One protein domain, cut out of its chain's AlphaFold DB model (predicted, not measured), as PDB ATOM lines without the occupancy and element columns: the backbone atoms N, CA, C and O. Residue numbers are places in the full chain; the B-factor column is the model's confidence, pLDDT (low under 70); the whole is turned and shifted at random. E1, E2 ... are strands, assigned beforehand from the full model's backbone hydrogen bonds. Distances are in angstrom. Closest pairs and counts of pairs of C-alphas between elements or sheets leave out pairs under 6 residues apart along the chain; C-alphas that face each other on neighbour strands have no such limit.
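This is residues 3 to 68 of the 68 residues of the protein "DUF296 domain-containing protein" of Candidatus Micrarchaeota archaeon (UniProt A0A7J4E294). Three two-stranded hairpins make a loose, flat frame: E5-E6 and E1-E2 pack together at one end, E3-E4 reaches away, and residues 34 to 42 of the link back stick out. The 66 printed residues hold six strands, E1 to E6 in order, in three antiparallel sheets, all strand; radius of gyration of the C-alphas 15.3 A, spans 46 by 29 by 15 A.

Find C-alpha 49 at (242.436, 101.358, 258.898): E5, residues 49 to 55, runs 19.2 A. E6, residues 61 to 67, runs 18.9 A to (237.670, 101.351, 259.261). E1 is residues 3 to 6, E2 9 to 13, E3 15 to 19, E4 25 to 29.

Within hydrogen-bond range, find N 52 and O 64 in hairpin E5-E6, 2.7 A; N 11 and O 4 in hairpin E1-E2, 2.8 A; N 18 and O 26 in hairpin E3-E4, 2.8 A. E1 and E5 come closest at C-alphas Gly 4 and Met 51, 4.6 A. E2 runs on into E3 at 46 degrees.

The farthest C-alphas, Gly 22 and Glu 67, are 46.7 A apart. The printed part has no cut; link E4 to E5 is long; no printed residue is under pLDDT 70.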
ATOM      1  N   PHE A   3     250.306 103.069 250.628       97.19
ATOM      2  CA  PHE A   3     249.529 101.949 250.120       97.19
ATOM      3  C   PHE A   3     248.047 102.314 250.199       97.19
ATOM      4  O   PHE A   3     247.624 103.020 251.114       97.19
ATOM      5  N   GLY A   4     247.262 101.840 249.238       96.62
ATOM      6  CA  GLY A   4     245.810 101.908 249.308       96.62
ATOM      7  C   GLY A   4     245.159 100.833 248.456       96.62
ATOM      8  O   GLY A   4     245.811 100.263 247.585       96.62
ATOM      9  N   THR A   5     243.882 100.566 248.686       95.31
ATOM     10  CA  THR A   5     243.138  99.482 248.045       95.31
ATOM     11  C   THR A   5     242.134 100.039 247.043       95.31
ATOM     12  O   THR A   5     241.398 100.975 247.353       95.31
ATOM     13  N   LYS A   6     242.068  99.454 245.843       93.12
ATOM     14  CA  LYS A   6     241.054  99.761 244.824       93.12
ATOM     15  C   LYS A   6     240.480  98.456 244.284       93.12
ATOM     16  O   LYS A   6     241.212  97.676 243.697       93.12
ATOM     17  N   GLY A   7     239.184  98.208 244.488       85.19
ATOM     18  CA  GLY A   7     238.538  96.991 243.972       85.19
ATOM     19  C   GLY A   7     239.165  95.682 244.475       85.19
ATOM     20  O   GLY A   7     239.190  94.705 243.741       85.19
ATOM     21  N   GLY A   8     239.707  95.675 245.698       85.12
ATOM     22  CA  GLY A   8     240.411  94.523 246.277       85.12
ATOM     23  C   GLY A   8     241.903  94.436 245.934       85.12
ATOM     24  O   GLY A   8     242.619  93.665 246.567       85.12
ATOM     25  N   GLU A   9     242.405  95.252 245.006       93.44
ATOM     26  CA  GLU A   9     243.824  95.279 244.641       93.44
ATOM     27  C   GLU A   9     244.613  96.301 245.463       93.44
ATOM     28  O   GLU A   9     244.126  97.396 245.759       93.44
ATOM     29  N   THR A  10     245.860  95.959 245.799       94.56
ATOM     30  CA  THR A  10     246.798  96.880 246.454       94.56
ATOM     31  C   THR A  10     247.457  97.781 245.420       94.56
ATOM     32  O   THR A  10     248.073  97.314 244.468       94.56
ATOM     33  N   ILE A  11     247.387  99.086 245.649       96.06
ATOM     34  CA  ILE A  11     247.977 100.118 244.806       96.06
ATOM     35  C   ILE A  11     249.007 100.902 245.618       96.06
ATOM     36  O   ILE A  11     248.676 101.566 246.611       96.06
ATOM     37  N   VAL A  12     250.249 100.881 245.147       96.50
ATOM     38  CA  VAL A  12     251.362 101.655 245.707       96.50
ATOM     39  C   VAL A  12     251.446 103.002 244.999       96.50
ATOM     40  O   VAL A  12     251.487 103.066 243.774       96.50
ATOM     41  N   HIS A  13     251.507 104.090 245.764       97.75
ATOM     42  CA  HIS A  13     251.806 105.420 245.234       97.75
ATOM     43  C   HIS A  13     253.077 105.940 245.888       97.75
ATOM     44  O   HIS A  13     253.123 106.231 247.087       97.75
ATOM     45  N   ALA A  14     254.127 106.049 245.083       97.94
ATOM     46  CA  ALA A  14     255.424 106.540 245.510       97.94
ATOM     47  C   ALA A  14     255.851 107.746 244.675       97.94
ATOM     48  O   ALA A  14     255.537 107.867 243.491       97.94
ATOM     49  N   HIS A  15     256.560 108.652 245.336       98.50
ATOM     50  CA  HIS A  15     257.366 109.681 244.701       98.50
ATOM     51  C   HIS A  15     258.813 109.382 245.071       98.50
ATOM     52  O   HIS A  15     259.070 108.824 246.142       98.50
ATOM     53  N   VAL A  16     259.737 109.735 244.189       98.12
ATOM     54  CA  VAL A  16     261.168 109.495 244.388       98.12
ATOM     55  C   VAL A  16     261.965 110.756 244.115       98.12
ATOM     56  O   VAL A  16     261.526 111.635 243.372       98.12
ATOM     57  N   VAL A  17     263.152 110.798 244.708       98.00
ATOM     58  CA  VAL A  17     264.253 111.659 244.289       98.00
ATOM     59  C   VAL A  17     265.426 110.735 243.984       98.00
ATOM     60  O   VAL A  17     265.736 109.854 244.784       98.00
ATOM     61  N   VAL A  18     266.042 110.902 242.819       97.00
ATOM     62  CA  VAL A  18     267.175 110.101 242.351       97.00
ATOM     63  C   VAL A  18     268.347 111.009 242.008       97.00
ATOM     64  O   VAL A  18     268.152 112.121 241.520       97.00
ATOM     65  N   GLY A  19     269.560 110.528 242.266       97.25
ATOM     66  CA  GLY A  19     270.796 111.200 241.874       97.25
ATOM     67  C   GLY A  19     271.329 110.621 240.571       97.25
ATOM     68  O   GLY A  19     271.493 109.406 240.454       97.25
ATOM     69  N   LYS A  20     271.605 111.481 239.594       96.81
ATOM     70  CA  LYS A  20     272.375 111.122 238.401       96.81
ATOM     71  C   LYS A  20     273.870 111.126 238.695       96.81
ATOM     72  O   LYS A  20     274.338 111.705 239.678       96.81
ATOM     73  N   GLU A  21     274.627 110.544 237.774       96.19
ATOM     74  CA  GLU A  21     276.061 110.801 237.679       96.19
ATOM     75  C   GLU A  21     276.324 112.320 237.632       96.19
ATOM     76  O   GLU A  21     275.611 113.063 236.957       96.19
ATOM     77  N   GLY A  22     277.296 112.797 238.413       96.00
ATOM     78  CA  GLY A  22     277.563 114.232 238.587       96.00
ATOM     79  C   GLY A  22     276.735 114.926 239.678       96.00
ATOM     80  O   GLY A  22     276.978 116.096 239.959       96.00
ATOM     81  N   GLY A  23     275.806 114.222 240.335       96.44
ATOM     82  CA  GLY A  23     275.100 114.713 241.525       96.44
ATOM     83  C   GLY A  23     273.835 115.533 241.253       96.44
ATOM     84  O   GLY A  23     273.249 116.059 242.197       96.44
ATOM     85  N   GLU A  24     273.382 115.634 239.999       98.25
ATOM     86  CA  GLU A  24     272.081 116.236 239.675       98.25
ATOM     87  C   GLU A  24     270.945 115.414 240.307       98.25
ATOM     88  O   GLU A  24     270.884 114.193 240.143       98.25
ATOM     89  N   ALA A  25     270.021 116.087 240.996       98.19
ATOM     90  CA  ALA A  25     268.829 115.464 241.560       98.19
ATOM     91  C   ALA A  25     267.633 115.594 240.606       98.19
ATOM     92  O   ALA A  25     267.283 116.695 240.184       98.19
ATOM     93  N   LEU A  26     266.961 114.476 240.324       97.88
ATOM     94  CA  LEU A  26     265.670 114.434 239.635       97.88
ATOM     95  C   LEU A  26     264.597 113.883 240.567       97.88
ATOM     96  O   LEU A  26     264.878 112.998 241.370       97.88
ATOM     97  N   GLY A  27     263.355 114.345 240.440       97.75
ATOM     98  CA  GLY A  27     262.270 113.838 241.275       97.75
ATOM     99  C   GLY A  27     260.893 113.948 240.644       97.75
ATOM    100  O   GLY A  27     260.691 114.664 239.664       97.75
ATOM    101  N   GLY A  28     259.942 113.214 241.216       98.38
ATOM    102  CA  GLY A  28     258.558 113.205 240.753       98.38
ATOM    103  C   GLY A  28     257.789 111.954 241.163       98.38
ATOM    104  O   GLY A  28     258.194 111.215 242.063       98.38
ATOM    105  N   HIS A  29     256.660 111.733 240.489       98.25
ATOM    106  CA  HIS A  29     255.873 110.510 240.617       98.25
ATOM    107  C   HIS A  29     256.641 109.318 240.031       98.25
ATOM    108  O   HIS A  29     257.099 109.370 238.889       98.25
ATOM    109  N   LEU A  30     256.774 108.241 240.807       97.81
ATOM    110  CA  LEU A  30     257.430 107.027 240.343       97.81
ATOM    111  C   LEU A  30     256.442 106.181 239.539       97.81
ATOM    112  O   LEU A  30     255.599 105.505 240.122       97.81
ATOM    113  N   ALA A  31     256.585 106.188 238.214       96.44
ATOM    114  CA  ALA A  31     255.827 105.290 237.345       96.44
ATOM    115  C   ALA A  31     256.405 103.863 237.369       96.44
ATOM    116  O   ALA A  31     255.675 102.891 237.535       96.44
ATOM    117  N   GLN A  32     257.729 103.742 237.226       96.69
ATOM    118  CA  GLN A  32     258.460 102.478 237.272       96.69
ATOM    119  C   GLN A  32     259.943 102.748 237.554       96.69
ATOM    120  O   GLN A  32     260.480 103.768 237.126       96.69
ATOM    121  N   ALA A  33     260.611 101.827 238.248       96.25
ATOM    122  CA  ALA A  33     262.066 101.770 238.352       96.25
ATOM    123  C   ALA A  33     262.525 100.327 238.592       96.25
ATOM    124  O   ALA A  33     261.746  99.491 239.052       96.25
ATOM    125  N   THR A  34     263.801 100.062 238.315       97.56
ATOM    126  CA  THR A  34     264.460  98.785 238.607       97.56
ATOM    127  C   THR A  34     265.456  98.980 239.741       97.56
ATOM    128  O   THR A  34     266.294  99.882 239.699       97.56
ATOM    129  N   VAL A  35     265.382  98.122 240.754       97.50
ATOM    130  CA  VAL A  35     266.382  98.062 241.823       97.50
ATOM    131  C   VAL A  35     267.573  97.260 241.312       97.50
ATOM    132  O   VAL A  35     267.424  96.082 241.003       97.50
ATOM    133  N   HIS A  36     268.742  97.892 241.203       96.19
ATOM    134  CA  HIS A  36     269.952  97.218 240.720       96.19
ATOM    135  C   HIS A  36     270.684  96.452 241.829       96.19
ATOM    136  O   HIS A  36     270.963  95.271 241.660       96.19
ATOM    137  N   ASN A  37     270.967  97.109 242.960       96.81
ATOM    138  CA  ASN A  37     271.682  96.496 244.085       96.81
ATOM    139  C   ASN A  37     270.731  96.216 245.252       96.81
ATOM    140  O   ASN A  37     270.421  95.067 245.546       96.81
ATOM    141  N   THR A  38     270.248  97.272 245.908       97.56
ATOM    142  CA  THR A  38     269.355  97.182 247.067       97.56
ATOM    143  C   THR A  38     268.336  98.315 247.052       97.56
ATOM    144  O   THR A  38     268.581  99.395 246.511       97.56
ATOM    145  N   ALA A  39     267.176  98.052 247.647       97.25
ATOM    146  CA  ALA A  39     266.204  99.066 248.021       97.25
ATOM    147  C   ALA A  39     265.774  98.772 249.455       97.25
ATOM    148  O   ALA A  39     265.076  97.795 249.718       97.25
ATOM    149  N   GLU A  40     266.229  99.600 250.382       98.25
ATOM    150  CA  GLU A  40     265.826  99.509 251.780       98.25
ATOM    151  C   GLU A  40     264.513 100.270 251.948       98.25
ATOM    152  O   GLU A  40     264.439 101.478 251.718       98.25
ATOM    153  N   VAL A  41     263.448  99.544 252.289       97.19
ATOM    154  CA  VAL A  41     262.089 100.083 252.376       97.19
ATOM    155  C   VAL A  41     261.519  99.779 253.752       97.19
ATOM    156  O   VAL A  41     261.511  98.631 254.188       97.19
ATOM    157  N   VAL A  42     260.997 100.810 254.413       97.81
ATOM    158  CA  VAL A  42     260.252 100.675 255.668       97.81
ATOM    159  C   VAL A  42     258.765 100.805 255.365       97.81
ATOM    160  O   VAL A  42     258.332 101.781 254.752       97.81
ATOM    161  N   ILE A  43     257.988  99.815 255.800       96.94
ATOM    162  CA  ILE A  43     256.530  99.798 255.673       96.94
ATOM    163  C   ILE A  43     255.939  99.901 257.076       96.94
ATOM    164  O   ILE A  43     256.316  99.144 257.967       96.94
ATOM    165  N   LEU A  44     255.019 100.848 257.254       96.50
ATOM    166  CA  LEU A  44     254.254 101.021 258.482       96.50
ATOM    167  C   LEU A  44     252.790 100.703 258.192       96.50
ATOM    168  O   LEU A  44     252.162 101.370 257.369       96.50
ATOM    169  N   GLU A  45     252.264  99.691 258.869       94.00
ATOM    170  CA  GLU A  45     250.842  99.365 258.812       94.00
ATOM    171  C   GLU A  45     250.019 100.354 259.645       94.00
ATOM    172  O   GLU A  45     250.493 100.894 260.646       94.00
ATOM    173  N   LEU A  46     248.771 100.577 259.228       94.31
ATOM    174  CA  LEU A  46     247.785 101.360 259.970       94.31
ATOM    175  C   LEU A  46     246.775 100.389 260.604       94.31
ATOM    176  O   LEU A  46     245.900  99.885 259.897       94.31
ATOM    177  N   PRO A  47     246.878 100.086 261.911       95.56
ATOM    178  CA  PRO A  47     245.993  99.117 262.549       95.56
ATOM    179  C   PRO A  47     244.527  99.547 262.454       95.56
ATOM    180  O   PRO A  47     244.186 100.672 262.814       95.56
ATOM    181  N   GLY A  48     243.661  98.649 261.976       95.88
ATOM    182  CA  GLY A  48     242.218  98.893 261.870       95.88
ATOM    183  C   GLY A  48     241.800  99.907 260.801       95.88
ATOM    184  O   GLY A  48     240.625 100.258 260.746       95.88
ATOM    185  N   ILE A  49     242.721 100.375 259.949       95.88
ATOM    186  CA  ILE A  49     242.436 101.358 258.898       95.88
ATOM    187  C   ILE A  49     242.842 100.809 257.530       95.88
ATOM    188  O   ILE A  49     244.002 100.491 257.277       95.88
ATOM    189  N   ILE A  50     241.884 100.788 256.609       93.88
ATOM    190  CA  ILE A  50     242.096 100.565 255.182       93.88
ATOM    191  C   ILE A  50     242.134 101.924 254.488       93.88
ATOM    192  O   ILE A  50     241.212 102.729 254.607       93.88
ATOM    193  N   MET A  51     243.184 102.175 253.710       96.75
ATOM    194  CA  MET A  51     243.255 103.358 252.854       96.75
ATOM    195  C   MET A  51     242.615 103.038 251.498       96.75
ATOM    196  O   MET A  51     243.201 102.348 250.675       96.75
ATOM    197  N   GLU A  52     241.400 103.509 251.249       96.31
ATOM    198  CA  GLU A  52     240.632 103.248 250.030       96.31
ATOM    199  C   GLU A  52     240.944 104.273 248.932       96.31
ATOM    200  O   GLU A  52     240.970 105.485 249.164       96.31
ATOM    201  N   ARG A  53     241.148 103.788 247.707       97.19
ATOM    202  CA  ARG A  53     241.399 104.609 246.523       97.19
ATOM    203  C   ARG A  53     240.113 104.858 245.735       97.19
ATOM    204  O   ARG A  53     239.519 103.913 245.215       97.19
ATOM    205  N   LYS A  54     239.711 106.127 245.591       95.81
ATOM    206  CA  LYS A  54     238.438 106.537 244.959       95.81
ATOM    207  C   LYS A  54     238.657 107.509 243.796       95.81
ATOM    208  O   LYS A  54     239.470 108.415 243.944       95.81
ATOM    209  N   PRO A  55     237.967 107.349 242.650       95.69
ATOM    210  CA  PRO A  55     238.015 108.333 241.571       95.69
ATOM    211  C   PRO A  55     237.523 109.705 242.042       95.69
ATOM    212  O   PRO A  55     236.540 109.791 242.775       95.69
ATOM    213  N   GLU A  56     238.174 110.766 241.578       96.62
ATOM    214  CA  GLU A  56     237.797 112.152 241.850       96.62
ATOM    215  C   GLU A  56     237.498 112.916 240.549       96.62
ATOM    216  O   GLU A  56     238.030 112.562 239.493       96.62
ATOM    217  N   PRO A  57     236.709 114.010 240.600       97.50
ATOM    218  CA  PRO A  57     236.443 114.857 239.431       97.50
ATOM    219  C   PRO A  57     237.700 115.454 238.779       97.50
ATOM    220  O   PRO A  57     237.662 115.865 237.624       97.50
ATOM    221  N   THR A  58     238.820 115.486 239.505       96.81
ATOM    222  CA  THR A  58     240.139 115.915 239.016       96.81
ATOM    223  C   THR A  58     240.732 114.965 237.968       96.81
ATOM    224  O   THR A  58     241.735 115.299 237.343       96.81
ATOM    225  N   GLY A  59     240.150 113.773 237.793       96.12
ATOM    226  CA  GLY A  59     240.722 112.685 236.998       96.12
ATOM    227  C   GLY A  59     241.771 111.864 237.756       96.12
ATOM    228  O   GLY A  59     242.298 110.895 237.211       96.12
ATOM    229  N   LEU A  60     242.064 112.219 239.011       95.81
ATOM    230  CA  LEU A  60     242.949 111.465 239.893       95.81
ATOM    231  C   LEU A  60     242.163 110.476 240.756       95.81
ATOM    232  O   LEU A  60     240.932 110.435 240.767       95.81
ATOM    233  N   VAL A  61     242.909 109.641 241.478       95.38
ATOM    234  CA  VAL A  61     242.357 108.685 242.432       95.38
ATOM    235  C   VAL A  61     242.805 109.098 243.829       95.38
ATOM    236  O   VAL A  61     243.959 108.876 244.203       95.38
ATOM    237  N   GLY A  62     241.893 109.716 244.576       96.31
ATOM    238  CA  GLY A  62     242.118 110.155 245.947       96.31
ATOM    239  C   GLY A  62     242.266 108.981 246.912       96.31
ATOM    240  O   GLY A  62     241.900 107.846 246.594       96.31
ATOM    241  N   LEU A  63     242.818 109.257 248.093       97.38
ATOM    242  CA  LEU A  63     243.114 108.269 249.126       97.38
ATOM    243  C   LEU A  63     242.368 108.625 250.414       97.38
ATOM    244  O   LEU A  63     242.571 109.704 250.965       97.38
ATOM    245  N   TYR A  64     241.536 107.708 250.896       96.81
ATOM    246  CA  TYR A  64     240.590 107.963 251.979       96.81
ATOM    247  C   TYR A  64     240.676 106.869 253.049       96.81
ATOM    248  O   TYR A  64     240.612 105.695 252.694       96.81
ATOM    249  N   PRO A  65     240.790 107.203 254.343       96.38
ATOM    250  CA  PRO A  65     240.749 106.197 255.397       96.38
ATOM    251  C   PRO A  65     239.334 105.622 255.551       96.38
ATOM    252  O   PRO A  65     238.338 106.340 255.441       96.38
ATOM    253  N   LYS A  66     239.255 104.325 255.836       94.44
ATOM    254  CA  LYS A  66     238.042 103.579 256.174       94.44
ATOM    255  C   LYS A  66     238.386 102.588 257.285       94.44
ATOM    256  O   LYS A  66     239.451 101.979 257.235       94.44
ATOM    257  N   GLU A  67     237.508 102.416 258.264       94.12
ATOM    258  CA  GLU A  67     237.670 101.351 259.261       94.12
ATOM    259  C   GLU A  67     237.627  99.971 258.583       94.12
ATOM    260  O   GLU A  67     236.846  99.758 257.646       94.12
ATOM    261  N   ALA A  68     238.536  99.090 259.008       83.94
ATOM    262  CA  ALA A  68     238.727  97.755 258.443       83.94
ATOM    263  C   ALA A  68     237.579  96.794 258.782       83.94
ATOM    264  O   ALA A  68     237.127  96.797 259.949       83.94
TER     265      ALA A  68